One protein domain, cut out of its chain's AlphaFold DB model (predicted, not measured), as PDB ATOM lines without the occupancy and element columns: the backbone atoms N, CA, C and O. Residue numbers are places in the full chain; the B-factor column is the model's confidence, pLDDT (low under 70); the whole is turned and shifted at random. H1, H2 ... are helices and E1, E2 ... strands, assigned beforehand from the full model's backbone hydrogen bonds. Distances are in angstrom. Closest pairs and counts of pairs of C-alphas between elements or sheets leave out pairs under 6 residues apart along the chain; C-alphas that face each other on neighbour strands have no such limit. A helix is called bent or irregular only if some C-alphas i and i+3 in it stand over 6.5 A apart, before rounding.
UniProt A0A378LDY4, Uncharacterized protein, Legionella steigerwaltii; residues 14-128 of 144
ATOM      1  N   ASN A  14     -62.015 -25.861 -33.348       45.00
ATOM      2  CA  ASN A  14     -60.849 -25.486 -34.157       45.00
ATOM      3  C   ASN A  14     -60.278 -24.087 -33.868       45.00
ATOM      4  O   ASN A  14     -59.063 -23.914 -33.894       45.00
ATOM      5  N   SER A  15     -61.116 -23.081 -33.612       43.00
ATOM      6  CA  SER A  15     -60.669 -21.720 -33.280       43.00
ATOM      7  C   SER A  15     -60.079 -21.660 -31.864       43.00
ATOM      8  O   SER A  15     -59.044 -21.036 -31.640       43.00
ATOM      9  N   ILE A  16     -60.673 -22.411 -30.928       43.94
ATOM     10  CA  ILE A  16     -60.169 -22.577 -29.555       43.94
ATOM     11  C   ILE A  16     -58.834 -23.345 -29.564       43.94
ATOM     12  O   ILE A  16     -57.866 -22.902 -28.955       43.94
ATOM     13  N   MET A  17     -58.732 -24.436 -30.329       45.84
ATOM     14  CA  MET A  17     -57.517 -25.256 -30.439       45.84
ATOM     15  C   MET A  17     -56.346 -24.492 -31.083       45.84
ATOM     16  O   MET A  17     -55.215 -24.592 -30.610       45.84
ATOM     17  N   LYS A  18     -56.612 -23.669 -32.111       47.88
ATOM     18  CA  LYS A  18     -55.611 -22.782 -32.743       47.88
ATOM     19  C   LYS A  18     -55.072 -21.716 -31.777       47.88
ATOM     20  O   LYS A  18     -53.892 -21.373 -31.852       47.88
ATOM     21  N   HIS A  19     -55.907 -21.212 -30.864       50.34
ATOM     22  CA  HIS A  19     -55.466 -20.307 -29.798       50.34
ATOM     23  C   HIS A  19     -54.668 -21.027 -28.706       50.34
ATOM     24  O   HIS A  19     -53.626 -20.522 -28.290       50.34
ATOM     25  N   LEU A  20     -55.090 -22.229 -28.306       52.84
ATOM     26  CA  LEU A  20     -54.410 -23.024 -27.279       52.84
ATOM     27  C   LEU A  20     -52.991 -23.436 -27.683       52.84
ATOM     28  O   LEU A  20     -52.095 -23.371 -26.853       52.84
ATOM     29  N   ILE A  21     -52.750 -23.792 -28.947       55.31
ATOM     30  CA  ILE A  21     -51.401 -24.145 -29.426       55.31
ATOM     31  C   ILE A  21     -50.429 -22.967 -29.269       55.31
ATOM     32  O   ILE A  21     -49.291 -23.145 -28.838       55.31
ATOM     33  N   TRP A  22     -50.864 -21.746 -29.579       60.62
ATOM     34  CA  TRP A  22     -50.024 -20.561 -29.409       60.62
ATOM     35  C   TRP A  22     -49.734 -20.273 -27.931       60.62
ATOM     36  O   TRP A  22     -48.585 -20.028 -27.574       60.62
ATOM     37  N   GLU A  23     -50.747 -20.342 -27.065       59.03
ATOM     38  CA  GLU A  23     -50.595 -20.012 -25.642       59.03
ATOM     39  C   GLU A  23     -49.855 -21.090 -24.837       59.03
ATOM     40  O   GLU A  23     -49.003 -20.744 -24.021       59.03
ATOM     41  N   VAL A  24     -50.085 -22.378 -25.114       57.97
ATOM     42  CA  VAL A  24     -49.391 -23.502 -24.455       57.97
ATOM     43  C   VAL A  24     -47.910 -23.534 -24.825       57.97
ATOM     44  O   VAL A  24     -47.059 -23.782 -23.971       57.97
ATOM     45  N   ASN A  25     -47.565 -23.241 -26.081       57.12
ATOM     46  CA  ASN A  25     -46.159 -23.155 -26.459       57.12
ATOM     47  C   ASN A  25     -45.507 -21.891 -25.892       57.12
ATOM     48  O   ASN A  25     -44.371 -21.962 -25.446       57.12
ATOM     49  N   ARG A  26     -46.204 -20.752 -25.810       60.16
ATOM     50  CA  ARG A  26     -45.630 -19.477 -25.346       60.16
ATOM     51  C   ARG A  26     -44.842 -19.581 -24.033       60.16
ATOM     52  O   ARG A  26     -43.754 -19.018 -23.963       60.16
ATOM     53  N   GLU A  27     -45.327 -20.316 -23.032       57.72
ATOM     54  CA  GLU A  27     -44.612 -20.507 -21.754       57.72
ATOM     55  C   GLU A  27     -43.370 -21.405 -21.863       57.72
ATOM     56  O   GLU A  27     -42.358 -21.172 -21.199       57.72
ATOM     57  N   LYS A  28     -43.417 -22.434 -22.717       57.91
ATOM     58  CA  LYS A  28     -42.271 -23.317 -22.989       57.91
ATOM     59  C   LYS A  28     -41.197 -22.595 -23.811       57.91
ATOM     60  O   LYS A  28     -40.002 -22.816 -23.618       57.91
ATOM     61  N   LEU A  29     -41.644 -21.709 -24.698       57.66
ATOM     62  CA  LEU A  29     -40.838 -20.905 -25.610       57.66
ATOM     63  C   LEU A  29     -40.175 -19.712 -24.924       57.66
ATOM     64  O   LEU A  29     -39.049 -19.352 -25.263       57.66
ATOM     65  N   SER A  30     -40.813 -19.153 -23.893       57.75
ATOM     66  CA  SER A  30     -40.263 -18.043 -23.116       57.75
ATOM     67  C   SER A  30     -39.112 -18.437 -22.174       57.75
ATOM     68  O   SER A  30     -38.807 -17.714 -21.232       57.75
ATOM     69  N   ARG A  31     -38.521 -19.622 -22.303       57.81
ATOM     70  CA  ARG A  31     -37.335 -20.010 -21.513       57.81
ATOM     71  C   ARG A  31     -36.119 -20.288 -22.384       57.81
ATOM     72  O   ARG A  31     -35.017 -20.421 -21.865       57.81
ATOM     73  N   THR A  32     -36.331 -20.417 -23.686       58.44
ATOM     74  CA  THR A  32     -35.388 -21.022 -24.631       58.44
ATOM     75  C   THR A  32     -35.092 -20.122 -25.822       58.44
ATOM     76  O   THR A  32     -34.117 -20.366 -26.532       58.44
ATOM     77  N   LEU A  33     -35.893 -19.082 -26.049       62.25
ATOM     78  CA  LEU A  33     -35.675 -18.150 -27.145       62.25
ATOM     79  C   LEU A  33     -34.787 -16.967 -26.731       62.25
ATOM     80  O   LEU A  33     -34.843 -16.517 -25.586       62.25
ATOM     81  N   PRO A  34     -34.001 -16.413 -27.671       60.66
ATOM     82  CA  PRO A  34     -33.374 -15.109 -27.516       60.66
ATOM     83  C   PRO A  34     -34.390 -14.046 -27.090       60.66
ATOM     84  O   PRO A  34     -35.557 -14.071 -27.500       60.66
ATOM     85  N   ARG A  35     -33.936 -13.078 -26.287       60.06
ATOM     86  CA  ARG A  35     -34.784 -12.016 -25.727       60.06
ATOM     87  C   ARG A  35     -35.516 -11.213 -26.810       60.06
ATOM     88  O   ARG A  35     -36.648 -10.802 -26.580       60.06
ATOM     89  N   GLU A  36     -34.924 -11.055 -27.994       55.69
ATOM     90  CA  GLU A  36     -35.547 -10.337 -29.115       55.69
ATOM     91  C   GLU A  36     -36.789 -11.061 -29.676       55.69
ATOM     92  O   GLU A  36     -37.749 -10.424 -30.103       55.69
ATOM     93  N   LEU A  37     -36.826 -12.396 -29.622       60.69
ATOM     94  CA  LEU A  37     -37.940 -13.201 -30.146       60.69
ATOM     95  C   LEU A  37     -39.037 -13.451 -29.102       60.69
ATOM     96  O   LEU A  37     -40.184 -13.752 -29.442       60.69
ATOM     97  N   HIS A  38     -38.707 -13.259 -27.827       61.06
ATOM     98  CA  HIS A  38     -39.664 -13.247 -26.725       61.06
ATOM     99  C   HIS A  38     -40.707 -12.136 -26.858       61.06
ATOM    100  O   HIS A  38     -41.894 -12.371 -26.632       61.06
ATOM    101  N   GLU A  39     -40.279 -10.930 -27.233       56.25
ATOM    102  CA  GLU A  39     -41.179  -9.784 -27.412       56.25
ATOM    103  C   GLU A  39     -42.161 -10.028 -28.569       56.25
ATOM    104  O   GLU A  39     -43.344  -9.685 -28.487       56.25
ATOM    105  N   LEU A  40     -41.715 -10.737 -29.608       58.66
ATOM    106  CA  LEU A  40     -42.539 -11.105 -30.759       58.66
ATOM    107  C   LEU A  40     -43.558 -12.206 -30.433       58.66
ATOM    108  O   LEU A  40     -44.711 -12.104 -30.858       58.66
ATOM    109  N   LEU A  41     -43.204 -13.185 -29.592       62.09
ATOM    110  CA  LEU A  41     -44.153 -14.158 -29.023       62.09
ATOM    111  C   LEU A  41     -45.260 -13.506 -28.185       62.09
ATOM    112  O   LEU A  41     -46.388 -13.999 -28.125       62.09
ATOM    113  N   VAL A  42     -44.951 -12.389 -27.528       58.56
ATOM    114  CA  VAL A  42     -45.892 -11.627 -26.695       58.56
ATOM    115  C   VAL A  42     -46.838 -10.766 -27.543       58.56
ATOM    116  O   VAL A  42     -47.973 -10.533 -27.130       58.56
ATOM    117  N   SER A  43     -46.422 -10.364 -28.747       62.59
ATOM    118  CA  SER A  43     -47.136  -9.407 -29.610       62.59
ATOM    119  C   SER A  43     -48.487  -9.880 -30.180       62.59
ATOM    120  O   SER A  43     -49.186  -9.093 -30.814       62.59
ATOM    121  N   LYS A  44     -48.862 -11.158 -29.999       66.25
ATOM    122  CA  LYS A  44     -50.032 -11.829 -30.618       66.25
ATOM    123  C   LYS A  44     -50.067 -11.792 -32.159       66.25
ATOM    124  O   LYS A  44     -51.001 -12.331 -32.750       66.25
ATOM    125  N   ASN A  45     -49.053 -11.234 -32.825       76.69
ATOM    126  CA  ASN A  45     -48.924 -11.254 -34.278       76.69
ATOM    127  C   ASN A  45     -48.065 -12.446 -34.718       76.69
ATOM    128  O   ASN A  45     -46.855 -12.353 -34.921       76.69
ATOM    129  N   LYS A  46     -48.732 -13.591 -34.846       75.25
ATOM    130  CA  LYS A  46     -48.119 -14.877 -35.183       75.25
ATOM    131  C   LYS A  46     -47.424 -14.897 -36.542       75.25
ATOM    132  O   LYS A  46     -46.378 -15.516 -36.689       75.25
ATOM    133  N   GLU A  47     -48.005 -14.235 -37.535       78.31
ATOM    134  CA  GLU A  47     -47.432 -14.178 -38.879       78.31
ATOM    135  C   GLU A  47     -46.119 -13.398 -38.878       78.31
ATOM    136  O   GLU A  47     -45.113 -13.892 -39.380       78.31
ATOM    137  N   LYS A  48     -46.101 -12.239 -38.209       81.25
ATOM    138  CA  LYS A  48     -44.875 -11.465 -38.015       81.25
ATOM    139  C   LYS A  48     -43.808 -12.257 -37.258       81.25
ATOM    140  O   LYS A  48     -42.662 -12.274 -37.688       81.25
ATOM    141  N   PHE A  49     -44.188 -12.966 -36.191       82.00
ATOM    142  CA  PHE A  49     -43.263 -13.833 -35.455       82.00
ATOM    143  C   PHE A  49     -42.586 -14.860 -36.370       82.00
ATOM    144  O   PHE A  49     -41.365 -15.004 -36.332       82.00
ATOM    145  N   PHE A  50     -43.357 -15.550 -37.217       84.88
ATOM    146  CA  PHE A  50     -42.787 -16.512 -38.154       84.88
ATOM    147  C   PHE A  50     -41.862 -15.853 -39.178       84.88
ATOM    148  O   PHE A  50     -40.777 -16.375 -39.420       84.88
ATOM    149  N   ILE A  51     -42.255 -14.710 -39.747       85.06
ATOM    150  CA  ILE A  51     -41.422 -13.958 -40.697       85.06
ATOM    151  C   ILE A  51     -40.073 -13.608 -40.065       85.06
ATOM    152  O   ILE A  51     -39.031 -13.903 -40.647       85.06
ATOM    153  N   ASP A  52     -40.082 -13.053 -38.856       84.56
ATOM    154  CA  ASP A  52     -38.860 -12.646 -38.162       84.56
ATOM    155  C   ASP A  52     -37.980 -13.860 -37.813       84.56
ATOM    156  O   ASP A  52     -36.765 -13.827 -38.011       84.56
ATOM    157  N   CYS A  53     -38.582 -14.985 -37.412       87.12
ATOM    158  CA  CYS A  53     -37.851 -16.236 -37.200       87.12
ATOM    159  C   CYS A  53     -37.188 -16.755 -38.482       87.12
ATOM    160  O   CYS A  53     -36.023 -17.154 -38.458       87.12
ATOM    161  N   PHE A  54     -37.898 -16.751 -39.613       89.88
ATOM    162  CA  PHE A  54     -37.322 -17.173 -40.890       89.88
ATOM    163  C   PHE A  54     -36.259 -16.198 -41.391       89.88
ATOM    164  O   PHE A  54     -35.295 -16.642 -42.008       89.88
ATOM    165  N   ASN A  55     -36.365 -14.904 -41.088       89.25
ATOM    166  CA  ASN A  55     -35.295 -13.950 -41.368       89.25
ATOM    167  C   ASN A  55     -34.013 -14.325 -40.613       89.25
ATOM    168  O   ASN A  55     -32.952 -14.369 -41.228       89.25
ATOM    169  N   GLU A  56     -34.103 -14.678 -39.326       86.94
ATOM    170  CA  GLU A  56     -32.954 -15.159 -38.541       86.94
ATOM    171  C   GLU A  56     -32.383 -16.486 -39.063       86.94
ATOM    172  O   GLU A  56     -31.164 -16.653 -39.185       86.94
ATOM    173  N   ILE A  57     -33.253 -17.433 -39.421       90.50
ATOM    174  CA  ILE A  57     -32.839 -18.725 -39.982       90.50
ATOM    175  C   ILE A  57     -32.140 -18.530 -41.335       90.50
ATOM    176  O   ILE A  57     -31.124 -19.168 -41.594       90.50
ATOM    177  N   ASN A  58     -32.616 -17.614 -42.177       91.06
ATOM    178  CA  ASN A  58     -32.044 -17.353 -43.498       91.06
ATOM    179  C   ASN A  58     -30.730 -16.549 -43.474       91.06
ATOM    180  O   ASN A  58     -30.114 -16.377 -44.525       91.06
ATOM    181  N   LYS A  59     -30.251 -16.077 -42.311       89.69
ATOM    182  CA  LYS A  59     -28.975 -15.338 -42.215       89.69
ATOM    183  C   LYS A  59     -27.747 -16.181 -42.551       89.69
ATOM    184  O   LYS A  59     -26.711 -15.621 -42.904       89.69
ATOM    185  N   SER A  60     -27.811 -17.504 -42.395       88.50
ATOM    186  CA  SER A  60     -26.668 -18.374 -42.680       88.50
ATOM    187  C   SER A  60     -27.093 -19.750 -43.184       88.50
ATOM    188  O   SER A  60     -28.125 -20.295 -42.787       88.50
ATOM    189  N   LYS A  61     -26.240 -20.357 -44.017       88.19
ATOM    190  CA  LYS A  61     -26.432 -21.730 -44.504       88.19
ATOM    191  C   LYS A  61     -26.551 -22.745 -43.363       88.19
ATOM    192  O   LYS A  61     -27.413 -23.615 -43.410       88.19
ATOM    193  N   GLN A  62     -25.754 -22.585 -42.307       88.56
ATOM    194  CA  GLN A  62     -25.782 -23.477 -41.145       88.56
ATOM    195  C   GLN A  62     -27.119 -23.416 -40.396       88.56
ATOM    196  O   GLN A  62     -27.622 -24.445 -39.947       88.56
ATOM    197  N   ASN A  63     -27.716 -22.229 -40.270       90.88
ATOM    198  CA  ASN A  63     -29.013 -22.060 -39.615       90.88
ATOM    199  C   ASN A  63     -30.121 -22.748 -40.423       90.88
ATOM    200  O   ASN A  63     -30.945 -23.468 -39.859       90.88
ATOM    201  N   MET A  64     -30.099 -22.574 -41.746       92.19
ATOM    202  CA  MET A  64     -31.028 -23.236 -42.662       92.19
ATOM    203  C   MET A  64     -30.901 -24.763 -42.595       92.19
ATOM    204  O   MET A  64     -31.906 -25.454 -42.441       92.19
ATOM    205  N   GLU A  65     -29.681 -25.301 -42.638       90.56
ATOM    206  CA  GLU A  65     -29.426 -26.744 -42.524       90.56
ATOM    207  C   GLU A  65     -29.904 -27.316 -41.182       90.56
ATOM    208  O   GLU A  65     -30.522 -28.384 -41.146       90.56
ATOM    209  N   LYS A  66     -29.679 -26.590 -40.076       91.19
ATOM    210  CA  LYS A  66     -30.224 -26.955 -38.762       91.19
ATOM    211  C   LYS A  66     -31.746 -27.022 -38.807       91.19
ATOM    212  O   LYS A  66     -32.304 -28.048 -38.426       91.19
ATOM    213  N   PHE A  67     -32.407 -25.986 -39.320       93.62
ATOM    214  CA  PHE A  67     -33.864 -25.964 -39.428       93.62
ATOM    215  C   PHE A  67     -34.403 -27.138 -40.245       93.62
ATOM    216  O   PHE A  67     -35.299 -27.840 -39.783       93.62
ATOM    217  N   ILE A  68     -33.825 -27.409 -41.413       92.88
ATOM    218  CA  ILE A  68     -34.216 -28.524 -42.290       92.88
ATOM    219  C   ILE A  68     -34.126 -29.857 -41.547       92.88
ATOM    220  O   ILE A  68     -35.067 -30.655 -41.581       92.88
ATOM    221  N   LYS A  69     -33.026 -30.068 -40.815       92.31
ATOM    222  CA  LYS A  69     -32.820 -31.266 -39.999       92.31
ATOM    223  C   LYS A  69     -33.867 -31.385 -38.890       92.31
ATOM    224  O   LYS A  69     -34.445 -32.458 -38.731       92.31
ATOM    225  N   LYS A  70     -34.130 -30.308 -38.144       92.00
ATOM    226  CA  LYS A  70     -35.116 -30.286 -37.045       92.00
ATOM    227  C   LYS A  70     -36.550 -30.470 -37.543       92.00
ATOM    228  O   LYS A  70     -37.317 -31.220 -36.951       92.00
ATOM    229  N   ALA A  71     -36.876 -29.887 -38.693       92.56
ATOM    230  CA  ALA A  71     -38.157 -30.069 -39.367       92.56
ATOM    231  C   ALA A  71     -38.341 -31.479 -39.963       92.56
ATOM    232  O   ALA A  71     -39.448 -31.849 -40.378       92.56
ATOM    233  N   GLY A  72     -37.274 -32.286 -39.998       92.69
ATOM    234  CA  GLY A  72     -37.273 -33.621 -40.589       92.69
ATOM    235  C   GLY A  72     -37.478 -33.592 -42.102       92.69
ATOM    236  O   GLY A  72     -38.043 -34.536 -42.656       92.69
ATOM    237  N   ILE A  73     -37.075 -32.505 -42.764       92.31
ATOM    238  CA  ILE A  73     -37.161 -32.375 -44.217       92.31
ATOM    239  C   ILE A  73     -35.961 -33.103 -44.821       92.31
ATOM    240  O   ILE A  73     -34.814 -32.839 -44.463       92.31
ATOM    241  N   ARG A  74     -36.231 -34.049 -45.721       89.00
ATOM    242  CA  ARG A  74     -35.191 -34.789 -46.437       89.00
ATOM    243  C   ARG A  74     -34.903 -34.081 -47.747       89.00
ATOM    244  O   ARG A  74     -35.819 -33.867 -48.531       89.00
ATOM    245  N   LEU A  75     -33.641 -33.737 -47.955       86.12
ATOM    246  CA  LEU A  75     -33.163 -33.156 -49.198       86.12
ATOM    247  C   LEU A  75     -32.375 -34.200 -49.999       86.12
ATOM    248  O   LEU A  75     -31.798 -35.104 -49.389       86.12
ATOM    249  N   PRO A  76     -32.334 -34.080 -51.334       84.06
ATOM    250  CA  PRO A  76     -31.434 -34.865 -52.173       84.06
ATOM    251  C   PRO A  76     -29.959 -34.712 -51.771       84.06
ATOM    252  O   PRO A  76     -29.547 -33.681 -51.231       84.06
ATOM    253  N   ASP A  77     -29.138 -35.710 -52.100       77.31
ATOM    254  CA  ASP A  77     -27.689 -35.617 -51.917       77.31
ATOM    255  C   ASP A  77     -27.117 -34.448 -52.746       77.31
ATOM    256  O   ASP A  77     -27.510 -34.228 -53.892       77.31
ATOM    257  N   ASN A  78     -26.176 -33.692 -52.166       76.00
ATOM    258  CA  ASN A  78     -25.569 -32.474 -52.739       76.00
ATOM    259  C   ASN A  78     -26.505 -31.261 -52.901       76.00
ATOM    260  O   ASN A  78     -26.142 -30.277 -53.554       76.00
ATOM    261  N   TYR A  79     -27.684 -31.279 -52.281       79.12
ATOM    262  CA  TYR A  79     -28.575 -30.123 -52.271       79.12
ATOM    263  C   TYR A  79     -27.986 -28.983 -51.424       79.12
ATOM    264  O   TYR A  79     -27.803 -29.118 -50.214       79.12
ATOM    265  N   SER A  80     -27.690 -27.840 -52.049       80.81
ATOM    266  CA  SER A  80     -27.181 -26.653 -51.352       80.81
ATOM    267  C   SER A  80     -28.267 -25.591 -51.233       80.81
ATOM    268  O   SER A  80     -28.735 -25.042 -52.229       80.81
ATOM    269  N   VAL A  81     -28.647 -25.303 -49.992       81.06
ATOM    270  CA  VAL A  81     -29.747 -24.402 -49.638       81.06
ATOM    271  C   VAL A  81     -29.307 -22.944 -49.753       81.06
ATOM    272  O   VAL A  81     -28.279 -22.567 -49.186       81.06
ATOM    273  N   ILE A  82     -30.096 -22.123 -50.454       83.25
ATOM    274  CA  ILE A  82     -29.943 -20.655 -50.463       83.25
ATOM    275  C   ILE A  82     -30.890 -20.013 -49.465       83.25
ATOM    276  O   ILE A  82     -30.513 -19.064 -48.781       83.25
ATOM    277  N   HIS A  83     -32.144 -20.456 -49.468       88.12
ATOM    278  CA  HIS A  83     -33.208 -19.733 -48.800       88.12
ATOM    279  C   HIS A  83     -34.372 -20.659 -48.474       88.12
ATOM    280  O   HIS A  83     -34.680 -21.581 -49.230       88.12
ATOM    281  N   ILE A  84     -35.042 -20.380 -47.364       91.69
ATOM    282  CA  ILE A  84     -36.240 -21.085 -46.926       91.69
ATOM    283  C   ILE A  84     -37.386 -20.085 -46.842       91.69
ATOM    284  O   ILE A  84     -37.310 -19.093 -46.116       91.69
ATOM    285  N   LYS A  85     -38.464 -20.366 -47.573       91.75
ATOM    286  CA  LYS A  85     -39.709 -19.594 -47.567       91.75
ATOM    287  C   LYS A  85     -40.800 -20.365 -46.848       91.75
ATOM    288  O   LYS A  85     -40.856 -21.591 -46.907       91.75
ATOM    289  N   MET A  86     -41.711 -19.622 -46.238       92.62
ATOM    290  CA  MET A  86     -42.910 -20.146 -45.601       92.62
ATOM    291  C   MET A  86     -44.148 -19.559 -46.277       92.62
ATOM    292  O   MET A  86     -44.205 -18.358 -46.540       92.62
ATOM    293  N   LYS A  87     -45.173 -20.383 -46.489       90.38
ATOM    294  CA  LYS A  87     -46.511 -19.947 -46.894       90.38
ATOM    295  C   LYS A  87     -47.566 -20.656 -46.054       90.38
ATOM    296  O   LYS A  87     -47.524 -21.871 -45.903       90.38
ATOM    297  N   ARG A  88     -48.533 -19.907 -45.526       87.81
ATOM    298  CA  ARG A  88     -49.693 -20.486 -44.839       87.81
ATOM    299  C   ARG A  88     -50.704 -21.015 -45.859       87.81
ATOM    300  O   ARG A  88     -51.048 -20.310 -46.808       87.81
ATOM    301  N   CYS A  89     -51.181 -22.232 -45.645       86.88
ATOM    302  CA  CYS A  89     -52.220 -22.882 -46.438       86.88
ATOM    303  C   CYS A  89     -53.613 -22.601 -45.846       86.88
ATOM    304  O   CYS A  89     -53.752 -22.279 -44.662       86.88
ATOM    305  N   GLU A  90     -54.657 -22.733 -46.666       81.62
ATOM    306  CA  GLU A  90     -56.049 -22.468 -46.258       81.62
ATOM    307  C   GLU A  90     -56.539 -23.422 -45.155       81.62
ATOM    308  O   GLU A  90     -57.325 -23.038 -44.288       81.62
ATOM    309  N   ASP A  91     -56.010 -24.644 -45.127       81.38
ATOM    310  CA  ASP A  91     -56.292 -25.666 -44.115       81.38
ATOM    311  C   ASP A  91     -55.607 -25.397 -42.757       81.38
ATOM    312  O   ASP A  91     -55.867 -26.084 -41.768       81.38
ATOM    313  N   GLY A  92     -54.772 -24.357 -42.670       78.25
ATOM    314  CA  GLY A  92     -54.009 -24.004 -41.475       78.25
ATOM    315  C   GLY A  92     -52.664 -24.719 -41.343       78.25
ATOM    316  O   GLY A  92     -52.008 -24.544 -40.316       78.25
ATOM    317  N   GLN A  93     -52.245 -25.486 -42.351       89.62
ATOM    318  CA  GLN A  93     -50.876 -25.987 -42.465       89.62
ATOM    319  C   GLN A  93     -49.942 -24.924 -43.050       89.62
ATOM    320  O   GLN A  93     -50.364 -23.839 -43.464       89.62
ATOM    321  N   TYR A  94     -48.652 -25.236 -43.054       90.75
ATOM    322  CA  TYR A  94     -47.612 -24.384 -43.604       90.75
ATOM    323  C   TYR A  94     -46.801 -25.146 -44.639       90.75
ATOM    324  O   TYR A  94     -46.262 -26.219 -44.363       90.75
ATOM    325  N   ASP A  95     -46.692 -24.548 -45.816       93.56
ATOM    326  CA  ASP A  95     -45.773 -24.950 -46.862       93.56
ATOM    327  C   ASP A  95     -44.414 -24.299 -46.616       93.56
ATOM    328  O   ASP A  95     -44.290 -23.073 -46.580       93.56
ATOM    329  N   ILE A  96     -43.392 -25.134 -46.483       93.94
ATOM    330  CA  ILE A  96     -41.990 -24.749 -46.397       93.94
ATOM    331  C   ILE A  96     -41.341 -25.055 -47.738       93.94
ATOM    332  O   ILE A  96     -41.313 -26.209 -48.166       93.94
ATOM    333  N   VAL A  97     -40.842 -24.019 -48.403       92.44
ATOM    334  CA  VAL A  97     -40.196 -24.111 -49.714       92.44
ATOM    335  C   VAL A  97     -38.712 -23.826 -49.542       92.44
ATOM    336  O   VAL A  97     -38.342 -22.780 -49.012       92.44
ATOM    337  N   ILE A  98     -37.871 -24.756 -49.974       91.06
ATOM    338  CA  ILE A  98     -36.419 -24.688 -49.843       91.06
ATOM    339  C   ILE A  98     -35.831 -24.456 -51.230       91.06
ATOM    340  O   ILE A  98     -35.771 -25.366 -52.059       91.06
ATOM    341  N   ASP A  99     -35.365 -23.234 -51.458       87.94
ATOM    342  CA  ASP A  99     -34.686 -22.841 -52.686       87.94
ATOM    343  C   ASP A  99     -33.211 -23.264 -52.640       87.94
ATOM    344  O   ASP A  99     -32.567 -23.279 -51.582       87.94
ATOM    345  N   ASN A 100     -32.656 -23.588 -53.806       83.00
ATOM    346  CA  ASN A 100     -31.285 -24.069 -53.942       83.00
ATOM    347  C   ASN A 100     -30.456 -23.221 -54.915       83.00
ATOM    348  O   ASN A 100     -30.987 -22.438 -55.700       83.00
ATOM    349  N   THR A 101     -29.134 -23.400 -54.851       69.81
ATOM    350  CA  THR A 101     -28.158 -22.691 -55.699       69.81
ATOM    351  C   THR A 101     -28.090 -23.174 -57.135       69.81
ATOM    352  O   THR A 101     -27.505 -22.497 -57.978       69.81
ATOM    353  N   TYR A 102     -28.631 -24.346 -57.428       68.19
ATOM    354  CA  TYR A 102     -28.444 -25.000 -58.708       68.19
ATOM    355  C   TYR A 102     -29.728 -24.884 -59.515       68.19
ATOM    356  O   TYR A 102     -30.677 -25.612 -59.276       68.19
ATOM    357  N   VAL A 103     -29.728 -24.031 -60.541       61.00
ATOM    358  CA  VAL A 103     -30.890 -23.753 -61.416       61.00
ATOM    359  C   VAL A 103     -31.575 -25.027 -61.961       61.00
ATOM    360  O   VAL A 103     -32.756 -25.007 -62.294       61.00
ATOM    361  N   ASN A 104     -30.856 -26.154 -62.000       67.88
ATOM    362  CA  ASN A 104     -31.350 -27.447 -62.472       67.88
ATOM    363  C   ASN A 104     -32.056 -28.307 -61.404       67.88
ATOM    364  O   ASN A 104     -32.668 -29.315 -61.756       67.88
ATOM    365  N   PHE A 105     -31.985 -27.952 -60.119       70.19
ATOM    366  CA  PHE A 105     -32.709 -28.643 -59.053       70.19
ATOM    367  C   PHE A 105     -34.028 -27.928 -58.771       70.19
ATOM    368  O   PHE A 105     -34.073 -26.714 -58.566       70.19
ATOM    369  N   LYS A 106     -35.120 -28.694 -58.724       82.88
ATOM    370  CA  LYS A 106     -36.426 -28.167 -58.315       82.88
ATOM    371  C   LYS A 106     -36.375 -27.741 -56.848       82.88
ATOM    372  O   LYS A 106     -35.679 -28.363 -56.051       82.88
ATOM    373  N   ALA A 107     -37.118 -26.686 -56.513       86.00
ATOM    374  CA  ALA A 107     -37.315 -26.303 -55.122       86.00
ATOM    375  C   ALA A 107     -38.020 -27.441 -54.375       86.00
ATOM    376  O   ALA A 107     -39.018 -27.985 -54.860       86.00
ATOM    377  N   GLU A 108     -37.507 -27.776 -53.199       89.69
ATOM    378  CA  GLU A 108     -38.101 -28.794 -52.344       89.69
ATOM    379  C   GLU A 108     -39.216 -28.180 -51.507       89.69
ATOM    380  O   GLU A 108     -39.092 -27.067 -50.992       89.69
ATOM    381  N   LYS A 109     -40.325 -28.907 -51.377       91.19
ATOM    382  CA  LYS A 109     -41.511 -28.442 -50.659       91.19
ATOM    383  C   LYS A 109     -41.904 -29.450 -49.591       91.19
ATOM    384  O   LYS A 109     -42.146 -30.615 -49.892       91.19
ATOM    385  N   ALA A 110     -42.045 -28.980 -48.359       92.44
ATOM    386  CA  ALA A 110     -42.570 -29.761 -47.250       92.44
ATOM    387  C   ALA A 110     -43.779 -29.054 -46.640       92.44
ATOM    388  O   ALA A 110     -43.693 -27.888 -46.267       92.44
ATOM    389  N   THR A 111     -44.890 -29.769 -46.496       93.44
ATOM    390  CA  THR A 111     -46.058 -29.269 -45.766       93.44
ATOM    391  C   THR A 111     -46.012 -29.800 -44.335       93.44
ATOM    392  O   THR A 111     -45.710 -30.974 -44.106       93.44
ATOM    393  N   MET A 112     -46.266 -28.941 -43.352       93.25
ATOM    394  CA  MET A 112     -46.280 -29.329 -41.943       93.25
ATOM    395  C   MET A 112     -47.341 -28.586 -41.139       93.25
ATOM    396  O   MET A 112     -47.779 -27.492 -41.495       93.25
ATOM    397  N   SER A 113     -47.735 -29.188 -40.015       90.50
ATOM    398  CA  SER A 113     -48.616 -28.534 -39.057       90.50
ATOM    399  C   SER A 113     -47.924 -27.337 -38.409       90.50
ATOM    400  O   SER A 113     -46.704 -27.290 -38.251       90.50
ATOM    401  N   GLU A 114     -48.735 -26.382 -37.976       84.62
ATOM    402  CA  GLU A 114     -48.277 -25.201 -37.255       84.62
ATOM    403  C   GLU A 114     -47.464 -25.537 -35.996       84.62
ATOM    404  O   GLU A 114     -46.446 -24.903 -35.734       84.62
ATOM    405  N   GLN A 115     -47.882 -26.560 -35.243       82.69
ATOM    406  CA  GLN A 115     -47.157 -27.031 -34.061       82.69
ATOM    407  C   GLN A 115     -45.753 -27.510 -34.438       82.69
ATOM    408  O   GLN A 115     -44.770 -27.051 -33.866       82.69
ATOM    409  N   LYS A 116     -45.651 -28.381 -35.451       88.50
ATOM    410  CA  LYS A 116     -44.362 -28.908 -35.906       88.50
ATOM    411  C   LYS A 116     -43.450 -27.790 -36.414       88.50
ATOM    412  O   LYS A 116     -42.247 -27.821 -36.159       88.50
ATOM    413  N   LEU A 117     -44.018 -26.803 -37.107       89.19
ATOM    414  CA  LEU A 117     -43.287 -25.624 -37.556       89.19
ATOM    415  C   LEU A 117     -42.730 -24.825 -36.372       89.19
ATOM    416  O   LEU A 117     -41.538 -24.529 -36.351       89.19
ATOM    417  N   MET A 118     -43.575 -24.512 -35.387       84.81
ATOM    418  CA  MET A 118     -43.171 -23.800 -34.171       84.81
ATOM    419  C   MET A 118     -42.048 -24.537 -33.442       84.81
ATOM    420  O   MET A 118     -41.023 -23.928 -33.146       84.81
ATOM    421  N   ASP A 119     -42.200 -25.843 -33.216       84.00
ATOM    422  CA  ASP A 119     -41.194 -26.658 -32.529       84.00
ATOM    423  C   ASP A 119     -39.851 -26.636 -33.276       84.00
ATOM    424  O   ASP A 119     -38.801 -26.395 -32.681       84.00
ATOM    425  N   SER A 120     -39.884 -26.786 -34.604       89.62
ATOM    426  CA  SER A 120     -38.680 -26.801 -35.444       89.62
ATOM    427  C   SER A 120     -37.951 -25.455 -35.448       89.62
ATOM    428  O   SER A 120     -36.722 -25.410 -35.370       89.62
ATOM    429  N   ILE A 121     -38.698 -24.349 -35.530       87.19
ATOM    430  CA  ILE A 121     -38.146 -22.989 -35.459       87.19
ATOM    431  C   ILE A 121     -37.449 -22.777 -34.122       87.19
ATOM    432  O   ILE A 121     -36.323 -22.288 -34.073       87.19
ATOM    433  N   VAL A 122     -38.105 -23.172 -33.041       80.12
ATOM    434  CA  VAL A 122     -37.625 -22.917 -31.686       80.12
ATOM    435  C   VAL A 122     -36.372 -23.715 -31.414       80.12
ATOM    436  O   VAL A 122     -35.374 -23.136 -31.000       80.12
ATOM    437  N   GLU A 123     -36.383 -25.013 -31.708       84.19
ATOM    438  CA  GLU A 123     -35.187 -25.840 -31.562       84.19
ATOM    439  C   GLU A 123     -34.012 -25.291 -32.370       84.19
ATOM    440  O   GLU A 123     -32.878 -25.303 -31.895       84.19
ATOM    441  N   THR A 124     -34.277 -24.774 -33.571       87.50
ATOM    442  CA  THR A 124     -33.235 -24.158 -34.396       87.50
ATOM    443  C   THR A 124     -32.661 -22.930 -33.707       87.50
ATOM    444  O   THR A 124     -31.450 -22.848 -33.520       87.50
ATOM    445  N   ILE A 125     -33.521 -21.993 -33.315       80.56
ATOM    446  CA  ILE A 125     -33.139 -20.682 -32.786       80.56
ATOM    447  C   ILE A 125     -32.499 -20.782 -31.395       80.56
ATOM    448  O   ILE A 125     -31.546 -20.058 -31.107       80.56
ATOM    449  N   SER A 126     -32.958 -21.693 -30.536       75.50
ATOM    450  CA  SER A 126     -32.346 -21.939 -29.223       75.50
ATOM    451  C   SER A 126     -30.891 -22.400 -29.326       75.50
ATOM    452  O   SER A 126     -30.097 -22.144 -28.425       75.50
ATOM    453  N   GLU A 127     -30.519 -23.034 -30.438       76.25
ATOM    454  CA  GLU A 127     -29.142 -23.426 -30.747       76.25
ATOM    455  C   GLU A 127     -28.350 -22.335 -31.503       76.25
ATOM    456  O   GLU A 127     -27.187 -22.567 -31.859       76.25
ATOM    457  N   LEU A 128     -28.961 -21.175 -31.791       69.94
ATOM    458  CA  LEU A 128     -28.302 -19.999 -32.384       69.94
ATOM    459  C   LEU A 128     -27.796 -19.017 -31.330       69.94
ATOM    460  O   LEU A 128     -26.814 -18.318 -31.579       69.94
TER     461      LEU A 128
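What this domain is: This is residues 14 to 128 of the 144 residues of an uncharacterized protein of Legionella steigerwaltii (UniProt A0A378LDY4). Three helices, H3, H4 and H5, cluster in the middle, with a small three-stranded sheet on one side of them and two more helices, H1 and H2, beyond them on the side away from the sheet. H4 crosses over the sheet at a slant, while H5 reaches it only with its first residues, 114 to 117. The printed part has 115 residues, with five named helices and three named strands in the order H1 H2 H3 H4 E1 E2 E3 H5; the sheet runs E1 - E2 - E3, all antiparallel, and the class is mixed, helices and strands. The whole is compact, with a radius of gyration of the C-alphas of 14.3 A and spans of 43 by 31 by 20 A.

How they stand to each other: Start with H1, residues 14 to 29, which only just touches H2, residues 35 to 42, with 3 pairs of C-alphas within 8 A, the closest those of Arg 26 and Leu 41, 6.6 A; they form a helical hairpin. Next comes H3, residues 46 to 57, the hub, which touches H2 at the C-alphas of Phe 49 and Leu 40, 5.5 A apart, in a second helical hairpin at a shallow tilt of 22 degrees. H4, residues 61 to 70, and H3 touch only at the corner, and only just, with 3 pairs of C-alphas within 8 A; the closest are those of Ile 57 and Asn 63, 5.1 A. Look then at E1, residues 81 to 88, E2, residues 94 to 100, and E3, residues 108 to 112: they make a meander, each strand the antiparallel neighbour of the one before. N 85 and O 97 are 2.8 A apart, and N 96 and O 110 2.8 A, both within hydrogen-bond range. H4 is on this sheet at a height over the sheet of 9.2 A, and on the local plane its line stands at 47 degrees to E1, slantwise to the strands. H3 is on the sheet too, its closest C-alphas to E1 being those of Phe 54 and Ile 84, 7.3 A. H5, residues 114 to 126, only grazes the sheet. It touches H4 at a steep tilt of 46 degrees, the C-alphas of Ser 120 and Lys 70 being 5.2 A apart, and touches H3 at those of Ile 121 and Cys 53, 7.0 A. H1 and H5 are close but not clearly touching, 6.9 A between the closest C-alphas, of Ile 21 and Gln 115. Every O i to N i+4 pair is within hydrogen-bond range in H3, H4 and H5, against 9 of 12 in H1 and 2 of 4 in H2.

Where its parts are: Find C-alpha 14 at (-60.849, -25.486, -34.157); from there H1 runs 22.2 A to C-alpha 29. H1 is neither bent nor irregular, but only just: C-alphas 24 and 27 are 6.3 A apart. H2 and H3 follow with 11.2 A and 16.5 A, and H4 with 14.3 A. E1 begins at C-alpha 81, (-29.747, -24.402, -49.638), and is 20.9 A long, E2 19.3 A and E3 13.2 A. H5 runs 18.1 A and ends at C-alpha 126, (-32.346, -21.939, -29.223).

The domain as a whole: The two C-alphas farthest apart are those of Ile 16 and Asn 104, 44.0 A. The printed part has no cut and no long link. The mean pLDDT of the printed part is 77.7, and confidence is low, under 70, at residues 14 to 44, residues 101 to 104 and residue 128.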